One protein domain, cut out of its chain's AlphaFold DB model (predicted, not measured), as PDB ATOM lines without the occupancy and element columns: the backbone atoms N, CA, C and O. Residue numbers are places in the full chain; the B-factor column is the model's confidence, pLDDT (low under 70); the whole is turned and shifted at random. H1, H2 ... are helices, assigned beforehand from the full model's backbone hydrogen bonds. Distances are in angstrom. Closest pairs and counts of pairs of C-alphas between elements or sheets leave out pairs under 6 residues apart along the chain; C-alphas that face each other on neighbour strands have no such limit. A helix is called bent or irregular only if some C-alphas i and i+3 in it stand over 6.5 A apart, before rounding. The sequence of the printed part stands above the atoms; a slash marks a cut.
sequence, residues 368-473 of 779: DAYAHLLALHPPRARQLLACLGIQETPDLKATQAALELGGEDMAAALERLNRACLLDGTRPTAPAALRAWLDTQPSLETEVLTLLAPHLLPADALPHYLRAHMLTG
ATOM      1  N   ASP A 368     -89.536 -17.973  58.911       92.38
ATOM      2  CA  ASP A 368     -91.003 -18.056  58.982       92.38
ATOM      3  C   ASP A 368     -91.636 -18.058  57.589       92.38
ATOM      4  O   ASP A 368     -92.529 -18.857  57.297       92.38
ATOM      5  N   ALA A 369     -91.118 -17.218  56.686       90.25
ATOM      6  CA  ALA A 369     -91.558 -17.202  55.296       90.25
ATOM      7  C   ALA A 369     -91.303 -18.557  54.612       90.25
ATOM      8  O   ALA A 369     -92.176 -19.069  53.909       90.25
ATOM      9  N   TYR A 370     -90.138 -19.171  54.849       95.19
ATOM     10  CA  TYR A 370     -89.817 -20.500  54.331       95.19
ATOM     11  C   TYR A 370     -90.685 -21.587  54.980       95.19
ATOM     12  O   TYR A 370     -91.223 -22.441  54.276       95.19
ATOM     13  N   ALA A 371     -90.908 -21.525  56.297       93.38
ATOM     14  CA  ALA A 371     -91.780 -22.450  57.021       93.38
ATOM     15  C   ALA A 371     -93.209 -22.460  56.459       93.38
ATOM     16  O   ALA A 371     -93.799 -23.531  56.303       93.38
ATOM     17  N   HIS A 372     -93.746 -21.292  56.089       88.81
ATOM     18  CA  HIS A 372     -95.064 -21.184  55.465       88.81
ATOM     19  C   HIS A 372     -95.129 -21.900  54.106       88.81
ATOM     20  O   HIS A 372     -96.105 -22.595  53.822       88.81
ATOM     21  N   LEU A 373     -94.074 -21.803  53.285       92.25
ATOM     22  CA  LEU A 373     -93.979 -22.562  52.031       92.25
ATOM     23  C   LEU A 373     -93.940 -24.074  52.297       92.25
ATOM     24  O   LEU A 373     -94.604 -24.848  51.609       92.25
ATOM     25  N   LEU A 374     -93.197 -24.495  53.324       92.69
ATOM     26  CA  LEU A 374     -93.046 -25.903  53.685       92.69
ATOM     27  C   LEU A 374     -94.296 -26.520  54.321       92.69
ATOM     28  O   LEU A 374     -94.500 -27.726  54.177       92.69
ATOM     29  N   ALA A 375     -95.143 -25.737  54.993       90.31
ATOM     30  CA  ALA A 375     -96.345 -26.225  55.679       90.31
ATOM     31  C   ALA A 375     -97.327 -26.964  54.748       90.31
ATOM     32  O   ALA A 375     -98.091 -27.817  55.194       90.31
ATOM     33  N   LEU A 376     -97.268 -26.682  53.444       86.50
ATOM     34  CA  LEU A 376     -98.090 -27.318  52.412       86.50
ATOM     35  C   LEU A 376     -97.573 -28.699  51.977       86.50
ATOM     36  O   LEU A 376     -98.200 -29.372  51.153       86.50
ATOM     37  N   HIS A 377     -96.420 -29.128  52.493       91.94
ATOM     38  CA  HIS A 377     -95.753 -30.356  52.086       91.94
ATOM     39  C   HIS A 377     -95.736 -31.414  53.205       91.94
ATOM     40  O   HIS A 377     -95.511 -31.094  54.376       91.94
ATOM     41  N   PRO A 378     -95.931 -32.706  52.861       92.44
ATOM     42  CA  PRO A 378     -95.884 -33.795  53.831       92.44
ATOM     43  C   PRO A 378     -94.553 -33.832  54.598       92.44
ATOM     44  O   PRO A 378     -93.520 -33.465  54.030       92.44
ATOM     45  N   PRO A 379     -94.533 -34.335  55.848       90.88
ATOM     46  CA  PRO A 379     -93.311 -34.450  56.651       90.88
ATOM     47  C   PRO A 379     -92.135 -35.094  55.903       90.88
ATOM     48  O   PRO A 379     -91.042 -34.539  55.901       90.88
ATOM     49  N   ARG A 380     -92.382 -36.184  55.164       90.88
ATOM     50  CA  ARG A 380     -91.354 -36.886  54.376       90.88
ATOM     51  C   ARG A 380     -90.720 -36.022  53.280       90.88
ATOM     52  O   ARG A 380     -89.517 -36.099  53.069       90.88
ATOM     53  N   ALA A 381     -91.491 -35.158  52.616       93.56
ATOM     54  CA  ALA A 381     -90.948 -34.238  51.612       93.56
ATOM     55  C   ALA A 381     -90.098 -33.132  52.260       93.56
ATOM     56  O   ALA A 381     -89.072 -32.738  51.712       93.56
ATOM     57  N   ARG A 382     -90.489 -32.661  53.451       94.44
ATOM     58  CA  ARG A 382     -89.697 -31.692  54.226       94.44
ATOM     59  C   ARG A 382     -88.380 -32.300  54.719       94.44
ATOM     60  O   ARG A 382     -87.349 -31.652  54.599       94.44
ATOM     61  N   GLN A 383     -88.406 -33.544  55.202       94.12
ATOM     62  CA  GLN A 383     -87.203 -34.297  55.579       94.12
ATOM     63  C   GLN A 383     -86.276 -34.522  54.381       94.12
ATOM     64  O   GLN A 383     -85.084 -34.265  54.491       94.12
ATOM     65  N   LEU A 384     -86.818 -34.908  53.218       96.25
ATOM     66  CA  LEU A 384     -86.042 -35.028  51.980       96.25
ATOM     67  C   LEU A 384     -85.330 -33.721  51.619       96.25
ATOM     68  O   LEU A 384     -84.126 -33.726  51.371       96.25
ATOM     69  N   LEU A 385     -86.054 -32.600  51.625       96.75
ATOM     70  CA  LEU A 385     -85.472 -31.287  51.355       96.75
ATOM     71  C   LEU A 385     -84.368 -30.934  52.362       96.75
ATOM     72  O   LEU A 385     -83.320 -30.434  51.961       96.75
ATOM     73  N   ALA A 386     -84.584 -31.218  53.649       96.50
ATOM     74  CA  ALA A 386     -83.591 -31.003  54.692       96.50
ATOM     75  C   ALA A 386     -82.333 -31.857  54.467       96.50
ATOM     76  O   ALA A 386     -81.236 -31.305  54.481       96.50
ATOM     77  N   CYS A 387     -82.472 -33.162  54.186       96.19
ATOM     78  CA  CYS A 387     -81.342 -34.050  53.893       96.19
ATOM     79  C   CYS A 387     -80.525 -33.544  52.706       96.19
ATOM     80  O   CYS A 387     -79.305 -33.462  52.795       96.19
ATOM     81  N   LEU A 388     -81.186 -33.180  51.604       95.69
ATOM     82  CA  LEU A 388     -80.502 -32.655  50.421       95.69
ATOM     83  C   LEU A 388     -79.823 -31.312  50.706       95.69
ATOM     84  O   LEU A 388     -78.764 -31.039  50.156       95.69
ATOM     85  N   GLY A 389     -80.418 -30.477  51.559       93.50
ATOM     86  CA  GLY A 389     -79.915 -29.136  51.834       93.50
ATOM     87  C   GLY A 389     -78.830 -29.019  52.892       93.50
ATOM     88  O   GLY A 389     -78.168 -27.986  52.934       93.50
ATOM     89  N   ILE A 390     -78.618 -30.041  53.724       92.94
ATOM     90  CA  ILE A 390     -77.449 -30.084  54.616       92.94
ATOM     91  C   ILE A 390     -76.171 -30.525  53.890       92.94
ATOM     92  O   ILE A 390     -75.084 -30.325  54.423       92.94
ATOM     93  N   GLN A 391     -76.291 -31.111  52.697       92.19
ATOM     94  CA  GLN A 391     -75.169 -31.570  51.881       92.19
ATOM     95  C   GLN A 391     -74.680 -30.450  50.960       92.19
ATOM     96  O   GLN A 391     -75.483 -29.803  50.289       92.19
ATOM     97  N   GLU A 392     -73.362 -30.262  50.855       87.50
ATOM     98  CA  GLU A 392     -72.790 -29.345  49.854       87.50
ATOM     99  C   GLU A 392     -73.062 -29.843  48.429       87.50
ATOM    100  O   GLU A 392     -73.469 -29.085  47.542       87.50
ATOM    101  N   THR A 393     -72.886 -31.149  48.220       89.62
ATOM    102  CA  THR A 393     -73.229 -31.852  46.985       89.62
ATOM    103  C   THR A 393     -74.247 -32.947  47.293       89.62
ATOM    104  O   THR A 393     -73.868 -33.953  47.888       89.62
ATOM    105  N   PRO A 394     -75.524 -32.785  46.902       93.12
ATOM    106  CA  PRO A 394     -76.560 -33.749  47.264       93.12
ATOM    107  C   PRO A 394     -76.322 -35.148  46.666       93.12
ATOM    108  O   PRO A 394     -76.370 -35.318  45.444       93.12
ATOM    109  N   ASP A 395     -76.137 -36.155  47.524       94.19
ATOM    110  CA  ASP A 395     -76.110 -37.577  47.174       94.19
ATOM    111  C   ASP A 395     -77.511 -38.182  47.342       94.19
ATOM    112  O   ASP A 395     -78.003 -38.435  48.447       94.19
ATOM    113  N   LEU A 396     -78.173 -38.433  46.211       93.62
ATOM    114  CA  LEU A 396     -79.509 -39.023  46.186       93.62
ATOM    115  C   LEU A 396     -79.554 -40.449  46.739       93.62
ATOM    116  O   LEU A 396     -80.558 -40.812  47.344       93.62
ATOM    117  N   LYS A 397     -78.510 -41.260  46.531       94.12
ATOM    118  CA  LYS A 397     -78.495 -42.655  46.992       94.12
ATOM    119  C   LYS A 397     -78.350 -42.705  48.505       94.12
ATOM    120  O   LYS A 397     -79.120 -43.411  49.153       94.12
ATOM    121  N   ALA A 398     -77.427 -41.919  49.055       94.50
ATOM    122  CA  ALA A 398     -77.266 -41.791  50.500       94.50
ATOM    123  C   ALA A 398     -78.538 -41.229  51.147       94.50
ATOM    124  O   ALA A 398     -79.042 -41.790  52.114       94.50
ATOM    125  N   THR A 399     -79.125 -40.185  50.552       95.75
ATOM    126  CA  THR A 399     -80.376 -39.582  51.038       95.75
ATOM    127  C   THR A 399     -81.555 -40.558  50.981       95.75
ATOM    128  O   THR A 399     -82.370 -40.604  51.901       95.75
ATOM    129  N   GLN A 400     -81.659 -41.357  49.916       95.75
ATOM    130  CA  GLN A 400     -82.699 -42.377  49.789       95.75
ATOM    131  C   GLN A 400     -82.558 -43.464  50.855       95.75
ATOM    132  O   GLN A 400     -83.562 -43.838  51.462       95.75
ATOM    133  N   ALA A 401     -81.332 -43.947  51.079       94.94
ATOM    134  CA  ALA A 401     -81.041 -44.945  52.098       94.94
ATOM    135  C   ALA A 401     -81.345 -44.408  53.506       94.94
ATOM    136  O   ALA A 401     -82.069 -45.061  54.250       94.94
ATOM    137  N   ALA A 402     -80.896 -43.188  53.813       94.94
ATOM    138  CA  ALA A 402     -81.104 -42.521  55.099       94.94
ATOM    139  C   ALA A 402     -82.583 -42.342  55.467       94.94
ATOM    140  O   ALA A 402     -82.957 -42.420  56.634       94.94
ATOM    141  N   LEU A 403     -83.436 -42.077  54.475       94.56
ATOM    142  CA  LEU A 403     -84.869 -41.866  54.688       94.56
ATOM    143  C   LEU A 403     -85.708 -43.138  54.526       94.56
ATOM    144  O   LEU A 403     -86.924 -43.074  54.733       94.56
ATOM    145  N   GLU A 404     -85.086 -44.256  54.143       94.88
ATOM    146  CA  GLU A 404     -85.745 -45.528  53.822       94.88
ATOM    147  C   GLU A 404     -86.885 -45.365  52.795       94.88
ATOM    148  O   GLU A 404     -87.953 -45.969  52.904       94.88
ATOM    149  N   LEU A 405     -86.688 -44.503  51.789       91.94
ATOM    150  CA  LEU A 405     -87.713 -44.211  50.782       91.94
ATOM    151  C   LEU A 405     -87.666 -45.202  49.611       91.94
ATOM    152  O   LEU A 405     -86.624 -45.403  48.975       91.94
ATOM    153  N   GLY A 406     -88.830 -45.753  49.255       93.94
ATOM    154  CA  GLY A 406     -89.012 -46.482  48.000       93.94
ATOM    155  C   GLY A 406     -88.726 -45.593  46.781       93.94
ATOM    156  O   GLY A 406     -88.851 -44.370  46.844       93.94
ATOM    157  N   GLY A 407     -88.336 -46.197  45.653       92.69
ATOM    158  CA  GLY A 407     -87.973 -45.443  44.443       92.69
ATOM    159  C   GLY A 407     -89.107 -44.562  43.903       92.69
ATOM    160  O   GLY A 407     -88.865 -43.422  43.507       92.69
ATOM    161  N   GLU A 408     -90.346 -45.059  43.942       94.06
ATOM    162  CA  GLU A 408     -91.536 -44.307  43.517       94.06
ATOM    163  C   GLU A 408     -91.844 -43.136  44.462       94.06
ATOM    164  O   GLU A 408     -92.070 -42.016  44.001       94.06
ATOM    165  N   ASP A 409     -91.768 -43.359  45.778       93.12
ATOM    166  CA  ASP A 409     -92.001 -42.321  46.789       93.12
ATOM    167  C   ASP A 409     -90.950 -41.208  46.719       93.12
ATOM    168  O   ASP A 409     -91.285 -40.024  46.812       93.12
ATOM    169  N   MET A 410     -89.679 -41.572  46.505       94.44
ATOM    170  CA  MET A 410     -88.592 -40.615  46.294       94.44
ATOM    171  C   MET A 410     -88.850 -39.757  45.049       94.44
ATOM    172  O   MET A 410     -88.773 -38.529  45.120       94.44
ATOM    173  N   ALA A 411     -89.202 -40.380  43.920       94.56
ATOM    174  CA  ALA A 411     -89.498 -39.662  42.682       94.56
ATOM    175  C   ALA A 411     -90.690 -38.705  42.850       94.56
ATOM    176  O   ALA A 411     -90.604 -37.538  42.462       94.56
ATOM    177  N   ALA A 412     -91.766 -39.158  43.499       94.00
ATOM    178  CA  ALA A 412     -92.942 -38.338  43.774       94.00
ATOM    179  C   ALA A 412     -92.633 -37.157  44.714       94.00
ATOM    180  O   ALA A 412     -93.148 -36.049  44.521       94.00
ATOM    181  N   ALA A 413     -91.784 -37.362  45.726       94.50
ATOM    182  CA  ALA A 413     -91.360 -36.308  46.641       94.50
ATOM    183  C   ALA A 413     -90.465 -35.267  45.946       94.50
ATOM    184  O   ALA A 413     -90.712 -34.066  46.083       94.50
ATOM    185  N   LEU A 414     -89.485 -35.708  45.150       96.06
ATOM    186  CA  LEU A 414     -88.636 -34.824  44.347       96.06
ATOM    187  C   LEU A 414     -89.456 -34.020  43.341       96.06
ATOM    188  O   LEU A 414     -89.279 -32.807  43.236       96.06
ATOM    189  N   GLU A 415     -90.381 -34.661  42.624       94.44
ATOM    190  CA  GLU A 415     -91.247 -33.975  41.670       94.44
ATOM    191  C   GLU A 415     -92.109 -32.918  42.369       94.44
ATOM    192  O   GLU A 415     -92.210 -31.783  41.896       94.44
ATOM    193  N   ARG A 416     -92.684 -33.249  43.532       93.62
ATOM    194  CA  ARG A 416     -93.465 -32.302  44.340       93.62
ATOM    195  C   ARG A 416     -92.641 -31.073  44.731       93.62
ATOM    196  O   ARG A 416     -93.131 -29.955  44.582       93.62
ATOM    197  N   LEU A 417     -91.414 -31.264  45.213       95.44
ATOM    198  CA  LEU A 417     -90.533 -30.172  45.636       95.44
ATOM    199  C   LEU A 417     -90.026 -29.326  44.453       95.44
ATOM    200  O   LEU A 417     -89.950 -28.103  44.566       95.44
ATOM    201  N   ASN A 418     -89.746 -29.946  43.302       94.56
ATOM    202  CA  ASN A 418     -89.390 -29.234  42.068       94.56
ATOM    203  C   ASN A 418     -90.571 -28.405  41.534       94.56
ATOM    204  O   ASN A 418     -90.401 -27.239  41.181       94.56
ATOM    205  N   ARG A 419     -91.797 -28.952  41.548       91.38
ATOM    206  CA  ARG A 419     -93.021 -28.198  41.202       91.38
ATOM    207  C   ARG A 419     -93.286 -27.042  42.172       91.38
ATOM    208  O   ARG A 419     -93.828 -26.019  41.764       91.38
ATOM    209  N   ALA A 420     -92.885 -27.191  43.434       92.19
ATOM    210  CA  ALA A 420     -92.914 -26.126  44.432       92.19
ATOM    211  C   ALA A 420     -91.811 -25.066  44.243       92.19
ATOM    212  O   ALA A 420     -91.805 -24.066  44.955       92.19
ATOM    213  N   CYS A 421     -90.893 -25.278  43.293       94.94
ATOM    214  CA  CYS A 421     -89.692 -24.470  43.078       94.94
ATOM    215  C   CYS A 421     -88.771 -24.395  44.308       94.94
ATOM    216  O   CYS A 421     -88.004 -23.444  44.442       94.94
ATOM    217  N   LEU A 422     -88.837 -25.390  45.200       95.06
ATOM    218  CA  LEU A 422     -87.951 -25.522  46.362       95.06
ATOM    219  C   LEU A 422     -86.658 -26.276  46.013       95.06
ATOM    220  O   LEU A 422     -85.660 -26.134  46.718       95.06
ATOM    221  N   LEU A 423     -86.677 -27.039  44.916       95.06
ATOM    222  CA  LEU A 423     -85.519 -27.703  44.318       95.06
ATOM    223  C   LEU A 423     -85.317 -27.263  42.861       95.06
ATOM    224  O   LEU A 423     -86.286 -26.984  42.154       95.06
ATOM    225  N   ASP A 424     -84.053 -27.231  42.443       90.50
ATOM    226  CA  ASP A 424     -83.600 -27.254  41.053       90.50
ATOM    227  C   ASP A 424     -82.892 -28.595  40.819       90.50
ATOM    228  O   ASP A 424     -81.745 -28.816  41.230       90.50
ATOM    229  N   GLY A 425     -83.649 -29.558  40.291       90.31
ATOM    230  CA  GLY A 425     -83.249 -30.960  40.260       90.31
ATOM    231  C   GLY A 425     -83.194 -31.535  41.675       90.31
ATOM    232  O   GLY A 425     -84.222 -31.905  42.245       90.31
ATOM    233  N   THR A 426     -81.988 -31.619  42.238       91.50
ATOM    234  CA  THR A 426     -81.719 -32.143  43.591       91.50
ATOM    235  C   THR A 426     -81.204 -31.083  44.557       91.50
ATOM    236  O   THR A 426     -81.031 -31.369  45.741       91.50
ATOM    237  N   ARG A 427     -80.939 -29.867  44.072       93.88
ATOM    238  CA  ARG A 427     -80.339 -28.796  44.870       93.88
ATOM    239  C   ARG A 427     -81.419 -27.856  45.393       93.88
ATOM    240  O   ARG A 427     -82.281 -27.469  44.608       93.88
ATOM    241  N   PRO A 428     -81.380 -27.439  46.668       94.56
ATOM    242  CA  PRO A 428     -82.269 -26.393  47.158       94.56
ATOM    243  C   PRO A 428     -82.104 -25.096  46.366       94.56
ATOM    244  O   PRO A 428     -80.984 -24.634  46.151       94.56
ATOM    245  N   THR A 429     -83.215 -24.481  45.966       93.94
ATOM    246  CA  THR A 429     -83.205 -23.204  45.224       93.94
ATOM    247  C   THR A 429     -82.867 -22.011  46.112       93.94
ATOM    248  O   THR A 429     -82.272 -21.044  45.645       93.94
ATOM    249  N   ALA A 430     -83.222 -22.082  47.397       94.44
ATOM    250  CA  ALA A 430     -82.972 -21.051  48.404       94.44
ATOM    251  C   ALA A 430     -82.210 -21.641  49.611       94.44
ATOM    252  O   ALA A 430     -82.778 -21.750  50.703       94.44
ATOM    253  N   PRO A 431     -80.945 -22.071  49.435       94.31
ATOM    254  CA  PRO A 431     -80.191 -22.785  50.468       94.31
ATOM    255  C   PRO A 431     -80.044 -21.986  51.769       94.31
ATOM    256  O   PRO A 431     -80.082 -22.568  52.850       94.31
ATOM    257  N   ALA A 432     -79.949 -20.656  51.703       94.31
ATOM    258  CA  ALA A 432     -79.823 -19.841  52.907       94.31
ATOM    259  C   ALA A 432     -81.151 -19.672  53.670       94.31
ATOM    260  O   ALA A 432     -81.139 -19.668  54.897       94.31
ATOM    261  N   ALA A 433     -82.301 -19.601  52.985       95.69
ATOM    262  CA  ALA A 433     -83.600 -19.635  53.666       95.69
ATOM    263  C   ALA A 433     -83.881 -21.014  54.280       95.69
ATOM    264  O   ALA A 433     -84.379 -21.094  55.401       95.69
ATOM    265  N   LEU A 434     -83.496 -22.094  53.587       96.06
ATOM    266  CA  LEU A 434     -83.563 -23.451  54.132       96.06
ATOM    267  C   LEU A 434     -82.692 -23.593  55.389       96.06
ATOM    268  O   LEU A 434     -83.152 -24.147  56.384       96.06
ATOM    269  N   ARG A 435     -81.465 -23.056  55.367       95.19
ATOM    270  CA  ARG A 435     -80.579 -23.024  56.537       95.19
ATOM    271  C   ARG A 435     -81.197 -22.241  57.694       95.19
ATOM    272  O   ARG A 435     -81.277 -22.783  58.790       95.19
ATOM    273  N   ALA A 436     -81.703 -21.033  57.434       95.25
ATOM    274  CA  ALA A 436     -82.366 -20.210  58.446       95.25
ATOM    275  C   ALA A 436     -83.572 -20.929  59.074       95.25
ATOM    276  O   ALA A 436     -83.791 -20.838  60.277       95.25
ATOM    277  N   TRP A 437     -84.337 -21.682  58.280       95.56
ATOM    278  CA  TRP A 437     -85.414 -22.525  58.789       95.56
ATOM    279  C   TRP A 437     -84.903 -23.702  59.633       95.56
ATOM    280  O   TRP A 437     -85.428 -23.916  60.724       95.56
ATOM    281  N   LEU A 438     -83.870 -24.431  59.192       94.88
ATOM    282  CA  LEU A 438     -83.271 -25.528  59.970       94.88
ATOM    283  C   LEU A 438     -82.697 -25.052  61.308       94.88
ATOM    284  O   LEU A 438     -82.844 -25.753  62.305       94.88
ATOM    285  N   ASP A 439     -82.127 -23.846  61.357       93.62
ATOM    286  CA  ASP A 439     -81.634 -23.235  62.596       93.62
ATOM    287  C   ASP A 439     -82.754 -23.043  63.640       93.62
ATOM    288  O   ASP A 439     -82.497 -23.101  64.842       93.62
ATOM    289  N   THR A 440     -84.013 -22.884  63.204       94.44
ATOM    290  CA  THR A 440     -85.189 -22.849  64.102       94.44
ATOM    291  C   THR A 440     -85.705 -24.234  64.506       94.44
ATOM    292  O   THR A 440     -86.623 -24.336  65.319       94.44
ATOM    293  N   GLN A 441     -85.137 -25.311  63.953       93.19
ATOM    294  CA  GLN A 441     -85.609 -26.691  64.095       93.19
ATOM    295  C   GLN A 441     -84.469 -27.641  64.523       93.19
ATOM    296  O   GLN A 441     -84.180 -28.611  63.817       93.19
ATOM    297  N   PRO A 442     -83.827 -27.432  65.689       93.00
ATOM    298  CA  PRO A 442     -82.650 -28.208  66.098       93.00
ATOM    299  C   PRO A 442     -82.923 -29.715  66.220       93.00
ATOM    300  O   PRO A 442     -82.044 -30.528  65.930       93.00
ATOM    301  N   SER A 443     -84.145 -30.107  66.599       92.25
ATOM    302  CA  SER A 443     -84.551 -31.517  66.661       92.25
ATOM    303  C   SER A 443     -84.580 -32.168  65.278       92.25
ATOM    304  O   SER A 443     -84.048 -33.261  65.114       92.25
ATOM    305  N   LEU A 444     -85.141 -31.480  64.278       92.94
ATOM    306  CA  LEU A 444     -85.170 -31.970  62.900       92.94
ATOM    307  C   LEU A 444     -83.771 -31.966  62.277       92.94
ATOM    308  O   LEU A 444     -83.416 -32.911  61.580       92.94
ATOM    309  N   GLU A 445     -82.973 -30.921  62.524       95.06
ATOM    310  CA  GLU A 445     -81.594 -30.861  62.030       95.06
ATOM    311  C   GLU A 445     -80.786 -32.050  62.570       95.06
ATOM    312  O   GLU A 445     -80.132 -32.753  61.804       95.06
ATOM    313  N   THR A 446     -80.896 -32.332  63.869       93.81
ATOM    314  CA  THR A 446     -80.248 -33.491  64.499       93.81
ATOM    315  C   THR A 446     -80.718 -34.810  63.885       93.81
ATOM    316  O   THR A 446     -79.891 -35.656  63.544       93.81
ATOM    317  N   GLU A 447     -82.029 -34.993  63.726       93.19
ATOM    318  CA  GLU A 447     -82.611 -36.189  63.110       93.19
ATOM    319  C   GLU A 447     -82.033 -36.417  61.707       93.19
ATOM    320  O   GLU A 447     -81.500 -37.481  61.406       93.19
ATOM    321  N   VAL A 448     -82.046 -35.388  60.863       95.25
ATOM    322  CA  VAL A 448     -81.570 -35.474  59.480       95.25
ATOM    323  C   VAL A 448     -80.059 -35.727  59.400       95.25
ATOM    324  O   VAL A 448     -79.626 -36.542  58.587       95.25
ATOM    325  N   LEU A 449     -79.255 -35.080  60.250       95.69
ATOM    326  CA  LEU A 449     -77.804 -35.304  60.308       95.69
ATOM    327  C   LEU A 449     -77.468 -36.743  60.712       95.69
ATOM    328  O   LEU A 449     -76.598 -37.366  60.107       95.69
ATOM    329  N   THR A 450     -78.161 -37.270  61.724       92.50
ATOM    330  CA  THR A 450     -77.904 -38.614  62.264       92.50
ATOM    331  C   THR A 450     -78.400 -39.728  61.351       92.50
ATOM    332  O   THR A 450     -77.745 -40.763  61.271       92.50
ATOM    333  N   LEU A 451     -79.497 -39.511  60.623       93.38
ATOM    334  CA  LEU A 451     -79.957 -40.432  59.584       93.38
ATOM    335  C   LEU A 451     -79.013 -40.444  58.381       93.38
ATOM    336  O   LEU A 451     -78.741 -41.504  57.831       93.38
ATOM    337  N   LEU A 452     -78.511 -39.279  57.956       95.62
ATOM    338  CA  LEU A 452     -77.716 -39.171  56.735       95.62
ATOM    339  C   LEU A 452     -76.268 -39.649  56.913       95.62
ATOM    340  O   LEU A 452     -75.754 -40.363  56.053       95.62
ATOM    341  N   ALA A 453     -75.606 -39.254  58.004       95.44
ATOM    342  CA  ALA A 453     -74.167 -39.454  58.182       95.44
ATOM    343  C   ALA A 453     -73.677 -40.915  58.024       95.44
ATOM    344  O   ALA A 453     -72.623 -41.101  57.417       95.44
ATOM    345  N   PRO A 454     -74.402 -41.962  58.474       94.56
ATOM    346  CA  PRO A 454     -74.001 -43.360  58.274       94.56
ATOM    347  C   PRO A 454     -73.939 -43.819  56.810       94.56
ATOM    348  O   PRO A 454     -73.313 -44.836  56.519       94.56
ATOM    349  N   HIS A 455     -74.599 -43.105  55.895       94.44
ATOM    350  CA  HIS A 455     -74.667 -43.456  54.474       94.44
ATOM    351  C   HIS A 455     -73.698 -42.655  53.600       94.44
ATOM    352  O   HIS A 455     -73.668 -42.854  52.386       94.44
ATOM    353  N   LEU A 456     -72.921 -41.755  54.202       93.25
ATOM    354  CA  LEU A 456     -71.934 -40.933  53.516       93.25
ATOM    355  C   LEU A 456     -70.533 -41.543  53.618       93.25
ATOM    356  O   LEU A 456     -70.246 -42.379  54.478       93.25
ATOM    357  N   LEU A 457     -69.632 -41.089  52.745       90.38
ATOM    358  CA  LEU A 457     -68.211 -41.395  52.877       90.38
ATOM    359  C   LEU A 457     -67.665 -40.785  54.182       90.38
ATOM    360  O   LEU A 457     -68.113 -39.706  54.571       90.38
ATOM    361  N   PRO A 458     -66.665 -41.401  54.846       86.62
ATOM    362  CA  PRO A 458     -66.162 -40.918  56.137       86.62
ATOM    363  C   PRO A 458     -65.748 -39.437  56.152       86.62
ATOM    364  O   PRO A 458     -65.960 -38.748  57.150       86.62
ATOM    365  N   ALA A 459     -65.191 -38.933  55.044       85.81
ATOM    366  CA  ALA A 459     -64.792 -37.532  54.907       85.81
ATOM    367  C   ALA A 459     -65.991 -36.567  54.965       85.81
ATOM    368  O   ALA A 459     -65.913 -35.544  55.644       85.81
ATOM    369  N   ASP A 460     -67.102 -36.930  54.322       90.44
ATOM    370  CA  ASP A 460     -68.325 -36.123  54.268       90.44
ATOM    371  C   ASP A 460     -69.193 -36.333  55.517       90.44
ATOM    372  O   ASP A 460     -69.890 -35.428  55.964       90.44
ATOM    373  N   ALA A 461     -69.121 -37.514  56.139       94.19
ATOM    374  CA  ALA A 461     -69.884 -37.854  57.337       94.19
ATOM    375  C   ALA A 461     -69.414 -37.094  58.592       94.19
ATOM    376  O   ALA A 461     -70.233 -36.729  59.441       94.19
ATOM    377  N   LEU A 462     -68.102 -36.859  58.740       94.50
ATOM    378  CA  LEU A 462     -67.532 -36.286  59.965       94.50
ATOM    379  C   LEU A 462     -68.100 -34.893  60.313       94.50
ATOM    380  O   LEU A 462     -68.523 -34.721  61.460       94.50
ATOM    381  N   PRO A 463     -68.180 -33.912  59.388       94.81
ATOM    382  CA  PRO A 463     -68.808 -32.620  59.670       94.81
ATOM    383  C   PRO A 463     -70.252 -32.743  60.170       94.81
ATOM    384  O   PRO A 463     -70.658 -32.001  61.069       94.81
ATOM    385  N   HIS A 464     -71.019 -33.703  59.643       95.12
ATOM    386  CA  HIS A 464     -72.401 -33.926  60.060       95.12
ATOM    387  C   HIS A 464     -72.496 -34.487  61.480       95.12
ATOM    388  O   HIS A 464     -73.295 -33.986  62.273       95.12
ATOM    389  N   TYR A 465     -71.647 -35.454  61.844       95.94
ATOM    390  CA  TYR A 465     -71.591 -35.941  63.225       95.94
ATOM    391  C   TYR A 465     -71.129 -34.866  64.208       95.94
ATOM    392  O   TYR A 465     -71.706 -34.741  65.285       95.94
ATOM    393  N   LEU A 466     -70.129 -34.056  63.842       95.31
ATOM    394  CA  LEU A 466     -69.673 -32.947  64.682       95.31
ATOM    395  C   LEU A 466     -70.794 -31.919  64.890       95.31
ATOM    396  O   LEU A 466     -71.014 -31.469  66.013       95.31
ATOM    397  N   ARG A 467     -71.565 -31.593  63.844       94.75
ATOM    398  CA  ARG A 467     -72.743 -30.722  63.966       94.75
ATOM    399  C   ARG A 467     -73.829 -31.346  64.847       94.75
ATOM    400  O   ARG A 467     -74.365 -30.655  65.709       94.75
ATOM    401  N   ALA A 468     -74.124 -32.634  64.682       94.62
ATOM    402  CA  ALA A 468     -75.088 -33.345  65.522       94.62
ATOM    403  C   ALA A 468     -74.643 -33.380  66.996       94.62
ATOM    404  O   ALA A 468     -75.455 -33.164  67.895       94.62
ATOM    405  N   HIS A 469     -73.348 -33.565  67.259       94.06
ATOM    406  CA  HIS A 469     -72.774 -33.460  68.597       94.06
ATOM    407  C   HIS A 469     -72.940 -32.052  69.179       94.06
ATOM    408  O   HIS A 469     -73.363 -31.918  70.320       94.06
ATOM    409  N   MET A 470     -72.683 -30.996  68.403       94.19
ATOM    410  CA  MET A 470     -72.879 -29.612  68.859       94.19
ATOM    411  C   MET A 470     -74.333 -29.307  69.249       94.19
ATOM    412  O   MET A 470     -74.566 -28.499  70.144       94.19
ATOM    413  N   LEU A 471     -75.305 -29.946  68.591       92.75
ATOM    414  CA  LEU A 471     -76.733 -29.778  68.883       92.75
ATOM    415  C   LEU A 471     -77.206 -30.621  70.077       92.75
ATOM    416  O   LEU A 471     -78.091 -30.194  70.815       92.75
ATOM    417  N   THR A 472     -76.635 -31.813  70.270       92.69
ATOM    418  CA  THR A 472     -77.116 -32.797  71.261       92.69
ATOM    419  C   THR A 472     -76.257 -32.905  72.517       92.69
ATOM    420  O   THR A 472     -76.723 -33.409  73.536       92.69
ATOM    421  N   GLY A 473     -74.990 -32.501  72.447       92.50
ATOM    422  CA  GLY A 473     -73.964 -32.783  73.450       92.50
ATOM    423  C   GLY A 473     -73.514 -34.250  73.511       92.50
ATOM    424  O   GLY A 473     -72.665 -34.581  74.337       92.50
TER     425      GLY A 473
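What this domain is: This is residues 368 to 473 of the 779 residues of the protein "Tetratricopeptide repeat protein" of Deinococcus sp. AJ005 (UniProt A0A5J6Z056). Helix H2 forms the core, with H3, H4, H5 and H6 packed round it, mostly crossed; H7 folds back on H6 as a helical hairpin on one side, and H1 packs on H5. The printed part has 106 residues with seven named helices, H1 to H7 in chain order, and no named strand, an all helix class. It is compact, with a radius of gyration of the C-alphas of 12.9 A, and spans 35 by 31 by 20 A.

How they stand to each other: Start at H1, residues 368 to 374; it touches H5, residues 431 to 439, closest at the C-alphas of Tyr 370 and Ala 433, 6.3 A. Next, H2, residues 379 to 390, touches H4, residues 407 to 419, about perpendicular at 77 degrees, H2 with residues 380 to 385 alone and H4 with residues 413 to 417 alone; the closest C-alphas, those of Ala 381 and Ala 413, are 5.4 A apart. With residues 383 to 388 alone H2 touches H3, residues 396 to 403, closest at C-alphas 387 and 399, 6.3 A. H6, residues 442 to 455, touches H2, closest at C-alphas 387 and 448, 5.8 A. H7, residues 458 to 472, forms a hairpin with H6, at a shallow tilt of 25 degrees, opposite ways. Every O i to N i+4 pair is within hydrogen-bond range in H1 to H5, against 8 of 10 in H6 and 9 of 11 in H7.

Where its parts are: Find C-alpha 368 at (-91.003, -18.056, 58.982), where H1 begins. H2 is 16.6 A long, H4 18.3 A, H6 20.8 A and H7 20.4 A, ending at C-alpha 472, (-77.116, -32.797, 71.261). H6 is irregular, only just: C-alphas 451 and 454 are 6.8 A apart.

The domain as a whole: The farthest C-alphas, Arg 419 and Gly 473, are 37.7 A apart. The printed part has no cut; the link from H4 to H5 is long, the others tight. No printed residue is under 70 in pLDDT.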